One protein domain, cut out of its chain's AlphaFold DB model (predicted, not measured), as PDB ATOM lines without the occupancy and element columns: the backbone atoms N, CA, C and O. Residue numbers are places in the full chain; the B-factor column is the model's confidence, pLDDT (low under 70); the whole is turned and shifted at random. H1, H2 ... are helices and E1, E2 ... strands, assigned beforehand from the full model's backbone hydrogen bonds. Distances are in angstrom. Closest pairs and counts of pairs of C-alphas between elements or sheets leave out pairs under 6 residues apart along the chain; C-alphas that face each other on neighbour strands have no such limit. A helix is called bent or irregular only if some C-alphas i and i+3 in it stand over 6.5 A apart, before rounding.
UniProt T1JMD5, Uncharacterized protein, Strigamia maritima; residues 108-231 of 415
ATOM      1  N   LYS A 108      76.329 107.630 229.367       54.09
ATOM      2  CA  LYS A 108      76.289 108.409 228.124       54.09
ATOM      3  C   LYS A 108      77.612 109.110 227.798       54.09
ATOM      4  O   LYS A 108      77.982 109.134 226.634       54.09
ATOM      5  N   ASP A 109      78.320 109.633 228.795       59.34
ATOM      6  CA  ASP A 109      79.576 110.362 228.590       59.34
ATOM      7  C   ASP A 109      80.723 109.401 228.234       59.34
ATOM      8  O   ASP A 109      81.579 109.750 227.428       59.34
ATOM      9  N   GLU A 110      80.711 108.172 228.765       64.00
ATOM     10  CA  GLU A 110      81.696 107.131 228.420       64.00
ATOM     11  C   GLU A 110      81.509 106.624 226.982       64.00
ATOM     12  O   GLU A 110      82.481 106.469 226.249       64.00
ATOM     13  N   VAL A 111      80.260 106.421 226.546       61.78
ATOM     14  CA  VAL A 111      79.961 105.998 225.167       61.78
ATOM     15  C   VAL A 111      80.336 107.085 224.161       61.78
ATOM     16  O   VAL A 111      80.897 106.771 223.119       61.78
ATOM     17  N   ILE A 112      80.061 108.358 224.463       63.12
ATOM     18  CA  ILE A 112      80.433 109.473 223.579       63.12
ATOM     19  C   ILE A 112      81.957 109.586 223.468       63.12
ATOM     20  O   ILE A 112      82.463 109.695 222.359       63.12
ATOM     21  N   GLN A 113      82.693 109.482 224.578       66.56
ATOM     22  CA  GLN A 113      84.161 109.533 224.558       66.56
ATOM     23  C   GLN A 113      84.787 108.385 223.754       66.56
ATOM     24  O   GLN A 113      85.734 108.604 223.003       66.56
ATOM     25  N   GLU A 114      84.243 107.172 223.870       67.69
ATOM     26  CA  GLU A 114      84.693 106.025 223.076       67.69
ATOM     27  C   GLU A 114      84.432 106.239 221.576       67.69
ATOM     28  O   GLU A 114      85.290 105.961 220.739       67.69
ATOM     29  N   LEU A 115      83.266 106.790 221.221       65.00
ATOM     30  CA  LEU A 115      82.936 107.120 219.833       65.00
ATOM     31  C   LEU A 115      83.836 108.238 219.286       65.00
ATOM     32  O   LEU A 115      84.300 108.142 218.152       65.00
ATOM     33  N   GLU A 116      84.123 109.267 220.083       66.06
ATOM     34  CA  GLU A 116      85.056 110.338 219.720       66.06
ATOM     35  C   GLU A 116      86.463 109.795 219.448       66.06
ATOM     36  O   GLU A 116      87.088 110.193 218.462       66.06
ATOM     37  N   PHE A 117      86.938 108.865 220.281       73.44
ATOM     38  CA  PHE A 117      88.236 108.218 220.106       73.44
ATOM     39  C   PHE A 117      88.287 107.389 218.816       73.44
ATOM     40  O   PHE A 117      89.225 107.535 218.034       73.44
ATOM     41  N   GLN A 118      87.254 106.590 218.535       69.69
ATOM     42  CA  GLN A 118      87.197 105.785 217.308       69.69
ATOM     43  C   GLN A 118      87.095 106.645 216.042       69.69
ATOM     44  O   GLN A 118      87.719 106.334 215.026       69.69
ATOM     45  N   VAL A 119      86.348 107.755 216.086       71.56
ATOM     46  CA  VAL A 119      86.306 108.716 214.974       71.56
ATOM     47  C   VAL A 119      87.679 109.358 214.774       71.56
ATOM     48  O   VAL A 119      88.126 109.488 213.637       71.56
ATOM     49  N   GLU A 120      88.374 109.741 215.844       73.44
ATOM     50  CA  GLU A 120      89.721 110.316 215.758       73.44
ATOM     51  C   GLU A 120      90.747 109.321 215.199       73.44
ATOM     52  O   GLU A 120      91.551 109.689 214.337       73.44
ATOM     53  N   GLU A 121      90.686 108.059 215.618       78.12
ATOM     54  CA  GLU A 121      91.527 106.982 215.094       78.12
ATOM     55  C   GLU A 121      91.270 106.760 213.600       78.12
ATOM     56  O   GLU A 121      92.208 106.788 212.802       78.12
ATOM     57  N   MET A 122      90.004 106.648 213.190       77.44
ATOM     58  CA  MET A 122      89.631 106.514 211.780       77.44
ATOM     59  C   MET A 122      90.136 107.700 210.951       77.44
ATOM     60  O   MET A 122      90.721 107.512 209.884       77.44
ATOM     61  N   MET A 123      89.942 108.928 211.434       76.25
ATOM     62  CA  MET A 123      90.421 110.120 210.734       76.25
ATOM     63  C   MET A 123      91.947 110.148 210.643       76.25
ATOM     64  O   MET A 123      92.490 110.541 209.613       76.25
ATOM     65  N   THR A 124      92.649 109.674 211.668       80.38
ATOM     66  CA  THR A 124      94.110 109.534 211.642       80.38
ATOM     67  C   THR A 124      94.543 108.487 210.616       80.38
ATOM     68  O   THR A 124      95.434 108.751 209.809       80.38
ATOM     69  N   MET A 125      93.863 107.341 210.560       80.56
ATOM     70  CA  MET A 125      94.129 106.289 209.576       80.56
ATOM     71  C   MET A 125      93.897 106.767 208.140       80.56
ATOM     72  O   MET A 125      94.740 106.527 207.279       80.56
ATOM     73  N   LEU A 126      92.814 107.507 207.881       80.69
ATOM     74  CA  LEU A 126      92.536 108.104 206.567       80.69
ATOM     75  C   LEU A 126      93.526 109.213 206.189       80.69
ATOM     76  O   LEU A 126      93.759 109.444 205.002       80.69
ATOM     77  N   ALA A 127      94.099 109.911 207.172       79.62
ATOM     78  CA  ALA A 127      95.137 110.912 206.934       79.62
ATOM     79  C   ALA A 127      96.484 110.265 206.579       79.62
ATOM     80  O   ALA A 127      97.216 110.811 205.757       79.62
ATOM     81  N   LEU A 128      96.805 109.118 207.187       82.69
ATOM     82  CA  LEU A 128      98.043 108.375 206.935       82.69
ATOM     83  C   LEU A 128      97.962 107.513 205.667       82.69
ATOM     84  O   LEU A 128      98.952 107.386 204.955       82.69
ATOM     85  N   ASN A 129      96.786 106.950 205.368       82.06
ATOM     86  CA  ASN A 129      96.575 105.994 204.282       82.06
ATOM     87  C   ASN A 129      95.350 106.375 203.425       82.06
ATOM     88  O   ASN A 129      94.325 105.686 203.458       82.06
ATOM     89  N   PRO A 130      95.423 107.448 202.616       80.62
ATOM     90  CA  PRO A 130      94.280 107.922 201.829       80.62
ATOM     91  C   PRO A 130      93.773 106.895 200.799       80.62
ATOM     92  O   PRO A 130      92.588 106.894 200.470       80.62
ATOM     93  N   GLY A 131      94.635 105.990 200.320       81.12
ATOM     94  CA  GLY A 131      94.271 104.933 199.365       81.12
ATOM     95  C   GLY A 131      93.397 103.815 199.943       81.12
ATOM     96  O   GLY A 131      92.845 103.023 199.191       81.12
ATOM     97  N   GLN A 132      93.239 103.750 201.268       81.62
ATOM     98  CA  GLN A 132      92.463 102.708 201.951       81.62
ATOM     99  C   GLN A 132      91.065 103.187 202.370       81.62
ATOM    100  O   GLN A 132      90.410 102.558 203.200       81.62
ATOM    101  N   PHE A 133      90.589 104.293 201.788       82.44
ATOM    102  CA  PHE A 133      89.273 104.866 202.078       82.44
ATOM    103  C   PHE A 133      88.151 103.819 202.000       82.44
ATOM    104  O   PHE A 133      87.398 103.648 202.956       82.44
ATOM    105  N   ASP A 134      88.087 103.070 200.898       79.25
ATOM    106  CA  ASP A 134      87.015 102.098 200.656       79.25
ATOM    107  C   ASP A 134      87.097 100.870 201.582       79.25
ATOM    108  O   ASP A 134      86.098 100.181 201.781       79.25
ATOM    109  N   LEU A 135      88.263 100.617 202.193       79.00
ATOM    110  CA  LEU A 135      88.468  99.531 203.153       79.00
ATOM    111  C   LEU A 135      88.027  99.931 204.566       79.00
ATOM    112  O   LEU A 135      87.362  99.156 205.249       79.00
ATOM    113  N   TYR A 136      88.404 101.130 205.015       73.56
ATOM    114  CA  TYR A 136      88.157 101.548 206.394       73.56
ATOM    115  C   TYR A 136      86.740 102.062 206.606       73.56
ATOM    116  O   TYR A 136      86.091 101.689 207.578       73.56
ATOM    117  N   VAL A 137      86.224 102.887 205.697       73.88
ATOM    118  CA  VAL A 137      84.964 103.601 205.927       73.88
ATOM    119  C   VAL A 137      83.766 102.670 206.196       73.88
ATOM    120  O   VAL A 137      83.040 102.942 207.155       73.88
ATOM    121  N   PRO A 138      83.562 101.549 205.470       68.44
ATOM    122  CA  PRO A 138      82.446 100.639 205.744       68.44
ATOM    123  C   PRO A 138      82.482 100.008 207.144       68.44
ATOM    124  O   PRO A 138      81.431  99.784 207.738       68.44
ATOM    125  N   VAL A 139      83.676  99.753 207.695       64.50
ATOM    126  CA  VAL A 139      83.865  99.111 209.011       64.50
ATOM    127  C   VAL A 139      83.449 100.036 210.160       64.50
ATOM    128  O   VAL A 139      83.019  99.568 211.213       64.50
ATOM    129  N   PHE A 140      83.528 101.352 209.953       63.94
ATOM    130  CA  PHE A 140      83.245 102.357 210.982       63.94
ATOM    131  C   PHE A 140      81.860 103.020 210.842       63.94
ATOM    132  O   PHE A 140      81.443 103.754 211.740       63.94
ATOM    133  N   LEU A 141      81.107 102.724 209.771       58.97
ATOM    134  CA  LEU A 141      79.789 103.309 209.474       58.97
ATOM    135  C   LEU A 141      78.750 103.166 210.594       58.97
ATOM    136  O   LEU A 141      77.909 104.047 210.757       58.97
ATOM    137  N   GLU A 142      78.795 102.088 211.377       55.22
ATOM    138  CA  GLU A 142      77.818 101.859 212.450       55.22
ATOM    139  C   GLU A 142      77.966 102.834 213.632       55.22
ATOM    140  O   GLU A 142      77.133 102.831 214.539       55.22
ATOM    141  N   ARG A 143      79.028 103.656 213.664       55.97
ATOM    142  CA  ARG A 143      79.464 104.348 214.888       55.97
ATOM    143  C   ARG A 143      79.665 105.857 214.749       55.97
ATOM    144  O   ARG A 143      79.791 106.544 215.757       55.97
ATOM    145  N   VAL A 144      79.643 106.426 213.545       54.72
ATOM    146  CA  VAL A 144      79.915 107.863 213.366       54.72
ATOM    147  C   VAL A 144      78.622 108.678 213.478       54.72
ATOM    148  O   VAL A 144      77.854 108.767 212.525       54.72
ATOM    149  N   SER A 145      78.386 109.293 214.642       51.81
ATOM    150  CA  SER A 145      77.287 110.262 214.834       51.81
ATOM    151  C   SER A 145      77.753 111.711 215.032       51.81
ATOM    152  O   SER A 145      76.975 112.619 214.750       51.81
ATOM    153  N   ASP A 146      79.023 111.945 215.391       48.25
ATOM    154  CA  ASP A 146      79.577 113.289 215.598       48.25
ATOM    155  C   ASP A 146      80.785 113.576 214.689       48.25
ATOM    156  O   ASP A 146      81.865 113.004 214.818       48.25
ATOM    157  N   CYS A 147      80.595 114.495 213.735       50.94
ATOM    158  CA  CYS A 147      81.542 114.814 212.655       50.94
ATOM    159  C   CYS A 147      82.330 116.120 212.870       50.94
ATOM    160  O   CYS A 147      82.882 116.690 211.925       50.94
ATOM    161  N   THR A 148      82.388 116.638 214.096       49.16
ATOM    162  CA  THR A 148      82.942 117.975 214.389       49.16
ATOM    163  C   THR A 148      84.447 118.105 214.126       49.16
ATOM    164  O   THR A 148      84.946 119.225 214.028       49.16
ATOM    165  N   ARG A 149      85.174 116.991 213.954       52.91
ATOM    166  CA  ARG A 149      86.642 116.963 213.794       52.91
ATOM    167  C   ARG A 149      87.126 116.657 212.369       52.91
ATOM    168  O   ARG A 149      88.327 116.522 212.152       52.91
ATOM    169  N   LEU A 150      86.231 116.618 211.375       53.41
ATOM    170  CA  LEU A 150      86.581 116.311 209.974       53.41
ATOM    171  C   LEU A 150      87.421 117.398 209.262       53.41
ATOM    172  O   LEU A 150      87.765 117.240 208.095       53.41
ATOM    173  N   TRP A 151      87.718 118.529 209.913       52.91
ATOM    174  CA  TRP A 151      88.118 119.770 209.222       52.91
ATOM    175  C   TRP A 151      89.638 119.977 209.155       52.91
ATOM    176  O   TRP A 151      90.115 121.057 208.800       52.91
ATOM    177  N   ASN A 152      90.412 118.943 209.490       56.78
ATOM    178  CA  ASN A 152      91.867 118.950 209.351       56.78
ATOM    179  C   ASN A 152      92.278 119.125 207.879       56.78
ATOM    180  O   ASN A 152      91.659 118.561 206.980       56.78
ATOM    181  N   GLN A 153      93.353 119.883 207.624       55.28
ATOM    182  CA  GLN A 153      93.788 120.238 206.263       55.28
ATOM    183  C   GLN A 153      94.044 119.019 205.361       55.28
ATOM    184  O   GLN A 153      93.630 119.031 204.206       55.28
ATOM    185  N   ASN A 154      94.620 117.945 205.908       60.69
ATOM    186  CA  ASN A 154      94.912 116.700 205.177       60.69
ATOM    187  C   ASN A 154      93.680 115.803 204.977       60.69
ATOM    188  O   ASN A 154      93.750 114.770 204.319       60.69
ATOM    189  N   LEU A 155      92.548 116.187 205.561       70.75
ATOM    190  CA  LEU A 155      91.320 115.406 205.580       70.75
ATOM    191  C   LEU A 155      90.173 116.115 204.874       70.75
ATOM    192  O   LEU A 155      89.067 115.600 204.890       70.75
ATOM    193  N   ARG A 156      90.397 117.261 204.223       83.12
ATOM    194  CA  ARG A 156      89.307 117.996 203.564       83.12
ATOM    195  C   ARG A 156      88.644 117.162 202.465       83.12
ATOM    196  O   ARG A 156      87.433 116.977 202.496       83.12
ATOM    197  N   TYR A 157      89.449 116.596 201.565       85.25
ATOM    198  CA  TYR A 157      88.981 115.719 200.488       85.25
ATOM    199  C   TYR A 157      88.361 114.422 201.030       85.25
ATOM    200  O   TYR A 157      87.192 114.129 200.781       85.25
ATOM    201  N   ASN A 158      89.115 113.669 201.843       82.00
ATOM    202  CA  ASN A 158      88.640 112.405 202.417       82.00
ATOM    203  C   ASN A 158      87.416 112.605 203.323       82.00
ATOM    204  O   ASN A 158      86.491 111.804 203.299       82.00
ATOM    205  N   GLY A 159      87.368 113.699 204.075       82.12
ATOM    206  CA  GLY A 159      86.249 114.088 204.925       82.12
ATOM    207  C   GLY A 159      85.010 114.464 204.118       82.12
ATOM    208  O   GLY A 159      83.916 114.039 204.469       82.12
ATOM    209  N   ALA A 160      85.155 115.189 203.005       87.69
ATOM    210  CA  ALA A 160      84.036 115.477 202.107       87.69
ATOM    211  C   ALA A 160      83.494 114.201 201.443       87.69
ATOM    212  O   ALA A 160      82.277 113.998 201.404       87.69
ATOM    213  N   ARG A 161      84.382 113.297 200.998       87.25
ATOM    214  CA  ARG A 161      83.995 111.970 200.494       87.25
ATOM    215  C   ARG A 161      83.296 111.133 201.558       87.25
ATOM    216  O   ARG A 161      82.275 110.521 201.258       87.25
ATOM    217  N   LEU A 162      83.798 111.144 202.791       82.69
ATOM    218  CA  LEU A 162      83.177 110.466 203.925       82.69
ATOM    219  C   LEU A 162      81.781 111.031 204.202       82.69
ATOM    220  O   LEU A 162      80.836 110.260 204.314       82.69
ATOM    221  N   CYS A 163      81.620 112.354 204.238       84.12
ATOM    222  CA  CYS A 163      80.314 112.995 204.389       84.12
ATOM    223  C   CYS A 163      79.337 112.578 203.285       84.12
ATOM    224  O   CYS A 163      78.180 112.287 203.578       84.12
ATOM    225  N   ASN A 164      79.784 112.526 202.027       87.50
ATOM    226  CA  ASN A 164      78.944 112.066 200.923       87.50
ATOM    227  C   ASN A 164      78.573 110.584 201.065       87.50
ATOM    228  O   ASN A 164      77.413 110.217 200.909       87.50
ATOM    229  N   TYR A 165      79.537 109.745 201.436       83.75
ATOM    230  CA  TYR A 165      79.307 108.326 201.666       83.75
ATOM    231  C   TYR A 165      78.313 108.088 202.814       83.75
ATOM    232  O   TYR A 165      77.342 107.355 202.638       83.75
ATOM    233  N   LEU A 166      78.481 108.773 203.949       79.44
ATOM    234  CA  LEU A 166      77.553 108.750 205.084       79.44
ATOM    235  C   LEU A 166      76.159 109.240 204.675       79.44
ATOM    236  O   LEU A 166      75.158 108.615 205.008       79.44
ATOM    237  N   ALA A 167      76.077 110.319 203.894       80.00
ATOM    238  CA  ALA A 167      74.816 110.873 203.408       80.00
ATOM    239  C   ALA A 167      74.024 109.934 202.480       80.00
ATOM    240  O   ALA A 167      72.814 110.122 202.342       80.00
ATOM    241  N   GLN A 168      74.697 108.974 201.837       79.62
ATOM    242  CA  GLN A 168      74.094 108.001 200.923       79.62
ATOM    243  C   GLN A 168      73.847 106.628 201.566       79.62
ATOM    244  O   GLN A 168      72.950 105.918 201.122       79.62
ATOM    245  N   ASN A 169      74.638 106.245 202.576       73.44
ATOM    246  CA  ASN A 169      74.655 104.881 203.123       73.44
ATOM    247  C   ASN A 169      74.170 104.774 204.576       73.44
ATOM    248  O   ASN A 169      73.969 103.657 205.050       73.44
ATOM    249  N   LEU A 170      73.946 105.887 205.292       68.94
ATOM    250  CA  LEU A 170      73.298 105.871 206.612       68.94
ATOM    251  C   LEU A 170      71.788 105.620 206.477       68.94
ATOM    252  O   LEU A 170      70.957 106.457 206.826       68.94
ATOM    253  N   ILE A 171      71.445 104.422 206.009       52.84
ATOM    254  CA  ILE A 171      70.080 103.918 205.977       52.84
ATOM    255  C   ILE A 171      69.766 103.388 207.375       52.84
ATOM    256  O   ILE A 171      70.091 102.261 207.734       52.84
ATOM    257  N   SER A 172      69.105 104.188 208.194       50.47
ATOM    258  CA  SER A 172      68.209 103.649 209.220       50.47
ATOM    259  C   SER A 172      66.784 103.909 208.755       50.47
ATOM    260  O   SER A 172      66.531 104.900 208.067       50.47
ATOM    261  N   ASP A 173      65.837 103.077 209.188       47.00
ATOM    262  CA  ASP A 173      64.400 103.136 208.852       47.00
ATOM    263  C   ASP A 173      63.709 104.492 209.169       47.00
ATOM    264  O   ASP A 173      62.496 104.650 209.043       47.00
ATOM    265  N   THR A 174      64.461 105.511 209.606       49.25
ATOM    266  CA  THR A 174      64.028 106.890 209.873       49.25
ATOM    267  C   THR A 174      65.128 107.955 209.597       49.25
ATOM    268  O   THR A 174      64.883 109.135 209.839       49.25
ATOM    269  N   SER A 175      66.333 107.613 209.094       53.16
ATOM    270  CA  SER A 175      67.554 108.435 209.304       53.16
ATOM    271  C   SER A 175      68.315 108.988 208.088       53.16
ATOM    272  O   SER A 175      69.149 109.871 208.281       53.16
ATOM    273  N   ASP A 176      67.992 108.613 206.850       50.25
ATOM    274  CA  ASP A 176      68.669 109.134 205.641       50.25
ATOM    275  C   ASP A 176      68.638 110.677 205.537       50.25
ATOM    276  O   ASP A 176      69.464 111.323 204.879       50.25
ATOM    277  N   LYS A 177      67.639 111.296 206.173       58.09
ATOM    278  CA  LYS A 177      67.483 112.752 206.281       58.09
ATOM    279  C   LYS A 177      68.236 113.342 207.474       58.09
ATOM    280  O   LYS A 177      68.574 114.516 207.426       58.09
ATOM    281  N   ILE A 178      68.524 112.551 208.508       71.12
ATOM    282  CA  ILE A 178      69.093 113.011 209.779       71.12
ATOM    283  C   ILE A 178      70.548 113.434 209.593       71.12
ATOM    284  O   ILE A 178      70.883 114.552 209.970       71.12
ATOM    285  N   PHE A 179      71.394 112.611 208.961       77.94
ATOM    286  CA  PHE A 179      72.807 112.969 208.786       77.94
ATOM    287  C   PHE A 179      72.981 114.207 207.905       77.94
ATOM    288  O   PHE A 179      73.635 115.168 208.295       77.94
ATOM    289  N   ARG A 180      72.338 114.223 206.730       80.94
ATOM    290  CA  ARG A 180      72.389 115.373 205.814       80.94
ATOM    291  C   ARG A 180      71.869 116.646 206.473       80.94
ATOM    292  O   ARG A 180      72.495 117.694 206.349       80.94
ATOM    293  N   GLN A 181      70.745 116.562 207.183       81.81
ATOM    294  CA  GLN A 181      70.196 117.704 207.903       81.81
ATOM    295  C   GLN A 181      71.141 118.174 209.010       81.81
ATOM    296  O   GLN A 181      71.342 119.377 209.141       81.81
ATOM    297  N   LEU A 182      71.744 117.258 209.770       81.75
ATOM    298  CA  LEU A 182      72.705 117.584 210.821       81.75
ATOM    299  C   LEU A 182      73.954 118.261 210.245       81.75
ATOM    300  O   LEU A 182      74.345 119.322 210.724       81.75
ATOM    301  N   LEU A 183      74.525 117.701 209.174       84.62
ATOM    302  CA  LEU A 183      75.682 118.259 208.476       84.62
ATOM    303  C   LEU A 183      75.398 119.678 207.974       84.62
ATOM    304  O   LEU A 183      76.162 120.595 208.261       84.62
ATOM    305  N   LEU A 184      74.273 119.883 207.280       87.75
ATOM    306  CA  LEU A 184      73.892 121.205 206.776       87.75
ATOM    307  C   LEU A 184      73.565 122.188 207.907       87.75
ATOM    308  O   LEU A 184      73.928 123.357 207.810       87.75
ATOM    309  N   THR A 185      72.936 121.725 208.990       85.75
ATOM    310  CA  THR A 185      72.687 122.548 210.187       85.75
ATOM    311  C   THR A 185      74.009 123.010 210.792       85.75
ATOM    312  O   THR A 185      74.175 124.189 211.084       85.75
ATOM    313  N   ARG A 186      74.994 122.116 210.895       85.19
ATOM    314  CA  ARG A 186      76.328 122.454 211.392       85.19
ATOM    315  C   ARG A 186      77.053 123.444 210.477       85.19
ATOM    316  O   ARG A 186      77.664 124.391 210.970       85.19
ATOM    317  N   CYS A 187      76.966 123.261 209.157       90.12
ATOM    318  CA  CYS A 187      77.490 124.231 208.193       90.12
ATOM    319  C   CYS A 187      76.837 125.609 208.374       90.12
ATOM    320  O   CYS A 187      77.538 126.616 208.329       90.12
ATOM    321  N   GLN A 188      75.525 125.653 208.622       91.19
ATOM    322  CA  GLN A 188      74.803 126.896 208.884       91.19
ATOM    323  C   GLN A 188      75.267 127.569 210.182       91.19
ATOM    324  O   GLN A 188      75.519 128.766 210.186       91.19
ATOM    325  N   GLU A 189      75.448 126.819 211.270       87.31
ATOM    326  CA  GLU A 189      75.930 127.381 212.539       87.31
ATOM    327  C   GLU A 189      77.302 128.046 212.417       87.31
ATOM    328  O   GLU A 189      77.552 129.071 213.052       87.31
ATOM    329  N   GLU A 190      78.210 127.460 211.632       88.56
ATOM    330  CA  GLU A 190      79.505 128.092 211.374       88.56
ATOM    331  C   GLU A 190      79.419 129.238 210.384       88.56
ATOM    332  O   GLU A 190      80.130 130.233 210.529       88.56
ATOM    333  N   PHE A 191      78.513 129.145 209.415       93.62
ATOM    334  CA  PHE A 191      78.207 130.267 208.548       93.62
ATOM    335  C   PHE A 191      77.710 131.473 209.351       93.62
ATOM    336  O   PHE A 191      78.136 132.594 209.089       93.62
ATOM    337  N   ASP A 192      76.868 131.266 210.360       94.19
ATOM    338  CA  ASP A 192      76.321 132.338 211.197       94.19
ATOM    339  C   ASP A 192      77.384 132.986 212.101       94.19
ATOM    340  O   ASP A 192      77.260 134.154 212.467       94.19
ATOM    341  N   LYS A 193      78.453 132.252 212.439       92.12
ATOM    342  CA  LYS A 193      79.567 132.727 213.282       92.12
ATOM    343  C   LYS A 193      80.769 133.237 212.481       92.12
ATOM    344  O   LYS A 193      81.744 133.690 213.080       92.12
ATOM    345  N   ARG A 194      80.712 133.189 211.147       94.44
ATOM    346  CA  ARG A 194      81.841 133.416 210.227       94.44
ATOM    347  C   ARG A 194      82.672 134.670 210.516       94.44
ATOM    348  O   ARG A 194      83.897 134.589 210.492       94.44
ATOM    349  N   GLU A 195      82.048 135.815 210.812       95.31
ATOM    350  CA  GLU A 195      82.785 137.050 211.102       95.31
ATOM    351  C   GLU A 195      83.564 136.934 212.415       95.31
ATOM    352  O   GLU A 195      84.747 137.265 212.464       95.31
ATOM    353  N   ALA A 196      82.922 136.423 213.470       94.06
ATOM    354  CA  ALA A 196      83.566 136.220 214.764       94.06
ATOM    355  C   ALA A 196      84.717 135.213 214.652       94.06
ATOM    356  O   ALA A 196      85.790 135.432 215.219       94.06
ATOM    357  N   THR A 197      84.528 134.146 213.875       90.25
ATOM    358  CA  THR A 197      85.550 133.119 213.712       90.25
ATOM    359  C   THR A 197      86.735 133.593 212.878       90.25
ATOM    360  O   THR A 197      87.868 133.296 213.243       90.25
ATOM    361  N   LEU A 198      86.522 134.388 211.823       94.06
ATOM    362  CA  LEU A 198      87.627 134.987 211.067       94.06
ATOM    363  C   LEU A 198      88.502 135.886 211.956       94.06
ATOM    364  O   LEU A 198      89.724 135.862 211.829       94.06
ATOM    365  N   GLN A 199      87.890 136.640 212.874       93.12
ATOM    366  CA  GLN A 199      88.624 137.492 213.816       93.12
ATOM    367  C   GLN A 199      89.361 136.688 214.894       93.12
ATOM    368  O   GLN A 199      90.466 137.051 215.286       93.12
ATOM    369  N   ALA A 200      88.762 135.599 215.381       91.62
ATOM    370  CA  ALA A 200      89.345 134.784 216.444       91.62
ATOM    371  C   ALA A 200      90.415 133.800 215.937       91.62
ATOM    372  O   ALA A 200      91.415 133.571 216.616       91.62
ATOM    373  N   ASN A 201      90.194 133.184 214.774       87.75
ATOM    374  CA  ASN A 201      91.037 132.127 214.225       87.75
ATOM    375  C   ASN A 201      90.936 132.053 212.687       87.75
ATOM    376  O   ASN A 201      90.231 131.214 212.121       87.75
ATOM    377  N   ALA A 202      91.695 132.913 212.004       90.88
ATOM    378  CA  ALA A 202      91.736 132.956 210.541       90.88
ATOM    379  C   ALA A 202      92.201 131.631 209.904       90.88
ATOM    380  O   ALA A 202      91.649 131.210 208.894       90.88
ATOM    381  N   HIS A 203      93.155 130.925 210.521       88.50
ATOM    382  CA  HIS A 203      93.646 129.644 210.000       88.50
ATOM    383  C   HIS A 203      92.544 128.576 209.960       88.50
ATOM    384  O   HIS A 203      92.384 127.858 208.969       88.50
ATOM    385  N   TRP A 204      91.753 128.481 211.031       86.62
ATOM    386  CA  TRP A 204      90.591 127.596 211.060       86.62
ATOM    387  C   TRP A 204      89.557 128.008 210.010       86.62
ATOM    388  O   TRP A 204      89.000 127.147 209.332       86.62
ATOM    389  N   MET A 205      89.355 129.316 209.821       90.75
ATOM    390  CA  MET A 205      88.428 129.841 208.822       90.75
ATOM    391  C   MET A 205      88.839 129.427 207.407       90.75
ATOM    392  O   MET A 205      88.004 128.942 206.652       90.75
ATOM    393  N   HIS A 206      90.125 129.518 207.055       91.38
ATOM    394  CA  HIS A 206      90.627 129.001 205.774       91.38
ATOM    395  C   HIS A 206      90.367 127.496 205.646       91.38
ATOM    396  O   HIS A 206      89.906 127.027 204.608       91.38
ATOM    397  N   GLY A 207      90.602 126.744 206.729       88.88
ATOM    398  CA  GLY A 207      90.208 125.340 206.874       88.88
ATOM    399  C   GLY A 207      88.763 125.073 206.470       88.88
ATOM    400  O   GLY A 207      88.516 124.241 205.594       88.88
ATOM    401  N   LEU A 208      87.838 125.816 207.075       88.75
ATOM    402  CA  LEU A 208      86.411 125.725 206.812       88.75
ATOM    403  C   LEU A 208      86.073 126.071 205.359       88.75
ATOM    404  O   LEU A 208      85.353 125.311 204.724       88.75
ATOM    405  N   VAL A 209      86.594 127.174 204.814       93.25
ATOM    406  CA  VAL A 209      86.298 127.601 203.433       93.25
ATOM    407  C   VAL A 209      86.671 126.518 202.428       93.25
ATOM    408  O   VAL A 209      85.858 126.159 201.574       93.25
ATOM    409  N   HIS A 210      87.861 125.934 202.565       90.69
ATOM    410  CA  HIS A 210      88.272 124.831 201.706       90.69
ATOM    411  C   HIS A 210      87.439 123.570 201.932       90.69
ATOM    412  O   HIS A 210      87.083 122.908 200.966       90.69
ATOM    413  N   PHE A 211      87.093 123.242 203.181       90.31
ATOM    414  CA  PHE A 211      86.238 122.092 203.462       90.31
ATOM    415  C   PHE A 211      84.835 122.250 202.860       90.31
ATOM    416  O   PHE A 211      84.327 121.308 202.265       90.31
ATOM    417  N   ILE A 212      84.223 123.435 202.945       92.25
ATOM    418  CA  ILE A 212      82.935 123.725 202.299       92.25
ATOM    419  C   ILE A 212      83.056 123.627 200.772       92.25
ATOM    420  O   ILE A 212      82.141 123.112 200.132       92.25
ATOM    421  N   GLY A 213      84.182 124.060 200.195       93.19
ATOM    422  CA  GLY A 213      84.495 123.851 198.778       93.19
ATOM    423  C   GLY A 213      84.537 122.374 198.393       93.19
ATOM    424  O   GLY A 213      83.808 121.957 197.496       93.19
ATOM    425  N   GLU A 214      85.312 121.567 199.117       92.06
ATOM    426  CA  GLU A 214      85.378 120.117 198.905       92.06
ATOM    427  C   GLU A 214      84.013 119.449 199.089       92.06
ATOM    428  O   GLU A 214      83.621 118.590 198.297       92.06
ATOM    429  N   LEU A 215      83.254 119.877 200.098       91.75
ATOM    430  CA  LEU A 215      81.918 119.366 200.361       91.75
ATOM    431  C   LEU A 215      80.951 119.720 199.229       91.75
ATOM    432  O   LEU A 215      80.164 118.875 198.828       91.75
ATOM    433  N   PHE A 216      81.024 120.924 198.666       92.88
ATOM    434  CA  PHE A 216      80.211 121.312 197.513       92.88
ATOM    435  C   PHE A 216      80.539 120.488 196.255       92.88
ATOM    436  O   PHE A 216      79.639 120.150 195.480       92.88
ATOM    437  N   ILE A 217      81.810 120.121 196.057       91.88
ATOM    438  CA  ILE A 217      82.214 119.245 194.951       91.88
ATOM    439  C   ILE A 217      81.644 117.839 195.145       91.88
ATOM    440  O   ILE A 217      81.067 117.301 194.203       91.88
ATOM    441  N   HIS A 218      81.788 117.262 196.338       90.81
ATOM    442  CA  HIS A 218      81.573 115.829 196.550       90.81
ATOM    443  C   HIS A 218      80.192 115.456 197.087       90.81
ATOM    444  O   HIS A 218      79.775 114.317 196.903       90.81
ATOM    445  N   LEU A 219      79.492 116.358 197.778       89.50
ATOM    446  CA  LEU A 219      78.198 116.060 198.386       89.50
ATOM    447  C   LEU A 219      77.082 116.184 197.347       89.50
ATOM    448  O   LEU A 219      76.719 117.286 196.925       89.50
ATOM    449  N   GLU A 220      76.499 115.047 196.985       88.12
ATOM    450  CA  GLU A 220      75.481 114.970 195.942       88.12
ATOM    451  C   GLU A 220      74.159 114.416 196.470       88.12
ATOM    452  O   GLU A 220      74.095 113.499 197.291       88.12
ATOM    453  N   LEU A 221      73.066 114.994 195.979       83.62
ATOM    454  CA  LEU A 221      71.718 114.499 196.182       83.62
ATOM    455  C   LEU A 221      71.303 113.692 194.957       83.62
ATOM    456  O   LEU A 221      71.059 114.260 193.894       83.62
ATOM    457  N   ILE A 222      71.175 112.380 195.124       83.38
ATOM    458  CA  ILE A 222      70.609 111.512 194.092       83.38
ATOM    459  C   ILE A 222      69.087 111.681 194.127       83.38
ATOM    460  O   ILE A 222      68.422 111.308 195.096       83.38
ATOM    461  N   GLY A 223      68.542 112.317 193.090       74.31
ATOM    462  CA  GLY A 223      67.103 112.474 192.920       74.31
ATOM    463  C   GLY A 223      66.417 111.161 192.536       74.31
ATOM    464  O   GLY A 223      67.050 110.191 192.125       74.31
ATOM    465  N   SER A 224      65.085 111.129 192.618       75.88
ATOM    466  CA  SER A 224      64.282 109.980 192.159       75.88
ATOM    467  C   SER A 224      64.419 109.701 190.656       75.88
ATOM    468  O   SER A 224      64.032 108.639 190.183       75.88
ATOM    469  N   ASP A 225      64.927 110.676 189.905       81.50
ATOM    470  CA  ASP A 225      65.283 110.606 188.489       81.50
ATOM    471  C   ASP A 225      66.663 109.966 188.242       81.50
ATOM    472  O   ASP A 225      67.047 109.802 187.088       81.50
ATOM    473  N   GLY A 226      67.397 109.598 189.298       78.56
ATOM    474  CA  GLY A 226      68.755 109.053 189.216       78.56
ATOM    475  C   GLY A 226      69.827 110.107 188.938       78.56
ATOM    476  O   GLY A 226      71.002 109.768 188.840       78.56
ATOM    477  N   ASN A 227      69.443 111.382 188.832       83.00
ATOM    478  CA  ASN A 227      70.379 112.470 188.591       83.00
ATOM    479  C   ASN A 227      70.973 112.958 189.914       83.00
ATOM    480  O   ASN A 227      70.241 113.237 190.868       83.00
ATOM    481  N   ALA A 228      72.293 113.115 189.941       84.12
ATOM    482  CA  ALA A 228      73.001 113.773 191.028       84.12
ATOM    483  C   ALA A 228      72.821 115.295 190.939       84.12
ATOM    484  O   ALA A 228      72.963 115.892 189.870       84.12
ATOM    485  N   ARG A 229      72.488 115.932 192.063       86.19
ATOM    486  CA  ARG A 229      72.349 117.390 192.183       86.19
ATOM    487  C   ARG A 229      73.195 117.913 193.332       86.19
ATOM    488  O   ARG A 229      73.254 117.284 194.387       86.19
ATOM    489  N   LYS A 230      73.800 119.085 193.154       88.56
ATOM    490  CA  LYS A 230      74.593 119.746 194.196       88.56
ATOM    491  C   LYS A 230      73.713 120.549 195.152       88.56
ATOM    492  O   LYS A 230      72.613 120.989 194.812       88.56
ATOM    493  N   PHE A 231      74.213 120.760 196.367       89.06
ATOM    494  CA  PHE A 231      73.550 121.599 197.363       89.06
ATOM    495  C   PHE A 231      73.866 123.076 197.111       89.06
ATOM    496  O   PHE A 231      74.919 123.578 197.501       89.06
TER     497      PHE A 231
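Overview. This is residues 108 to 231 of the 415 residues of an uncharacterized protein of Strigamia maritima (UniProt T1JMD5). H3 lies in the middle, between a helical hairpin of H1 and H2 on one side and the helices H4 and H5 on the other; a small strand hairpin, E1 and E2, follows the last turn of H5. H3, H4 and H5 make a loose up-and-down bundle, each running against the one before it: H5 packs on H3, while H4 meets H3 near one end and H5 near the other. The printed part has 124 residues with five named helices and then two strands, in the order H1 H2 H3 H4 H5 E1 E2, and its class is mostly helix. The sheet's order is E1 - E2, antiparallel. The whole is compact, with a radius of gyration of the C-alphas of 14.9 A and spans of 41 by 38 by 33 A.

Arrangement. E1, residues 220 to 222, and E2, residues 228 to 230, form an antiparallel hairpin with 142 degrees between their directions. N 221 and O 229 are 2.8 A apart and N 229 and O 221 2.9 A, both within hydrogen-bond range. H5, residues 202 to 218, has a tight link to E1. The hub is H3, residues 153 to 169, which has a kink of 29 degrees near residue 160. The closest C-alphas of H3 and E1 are those of Asn 164 and Glu 220, 6.7 A apart. H3 and H5 touch, with the C-alphas of Ala 160 and Leu 215 closest at 4.8 A; they run the same way at a steep tilt of 40 degrees. H4, residues 176 to 200, has a kink of 65 degrees near residue 194. Its residues 176 to 180 alone touch H3, closest at the C-alphas of Ala 167 and Arg 180, 5.7 A, in a helical hairpin with a shallow tilt of 27 degrees. Its residues 194 to 198 alone touch H5, closest at the C-alphas of Leu 198 and Met 205, 5.7 A, in a helical hairpin with a shallow tilt of 29 degrees. H1, residues 108 to 128, touches H3 with residues 123 to 127 alone, closest at the C-alphas of Ala 127 and Leu 155, 6.0 A, at a steep tilt of 62 degrees. H2, residues 130 to 140, forms a helical hairpin with H1, with the C-alphas of Leu 126 and Phe 133 closest at 6.4 A and a shallow tilt of 23 degrees. H2 and H3 only just touch, with 3 pairs of C-alphas within 8 A, the closest those of Pro 130 and Asn 158 at 7.2 A. H1 and H2 are each apart from H4 and H5. In H1 and H5 every O i to N i+4 pair is within hydrogen-bond range; the counts are 11 of 13 in H3, 18 of 21 in H4 and 2 of 7 in H2, where 4 of 8 O i to N i+3 pairs are within range.

Along the chain. E1 and E2 are 6.3 A and 6.9 A long, and E2 ends at C-alpha 230 (74.593, 119.746, 194.196). H4 is 34.7 A long, from C-alpha 176 (68.669, 109.134, 205.641), and H5 is 24.3 A. H3 is 24.7 A long and H2 15.4 A. H1 begins at C-alpha 108 (76.289, 108.409, 228.124) and is 30.4 A long. H2, H3 and H4 are irregular: C-alphas 131 and 134 are 7.9 A apart, 154 and 157 7.6 A, and 192 and 195 8.0 A.

Size, cuts and confidence. The C-alphas of Ala 200 and Asp 225, 44.1 A apart, are the two farthest apart. The printed part has no cut. The link from H2 to H3, residues 141 to 152, is long. The mean pLDDT of the printed part is 77.1; it is under 70 at residues 108 to 116, 118, 138 to 154 and 170 to 177.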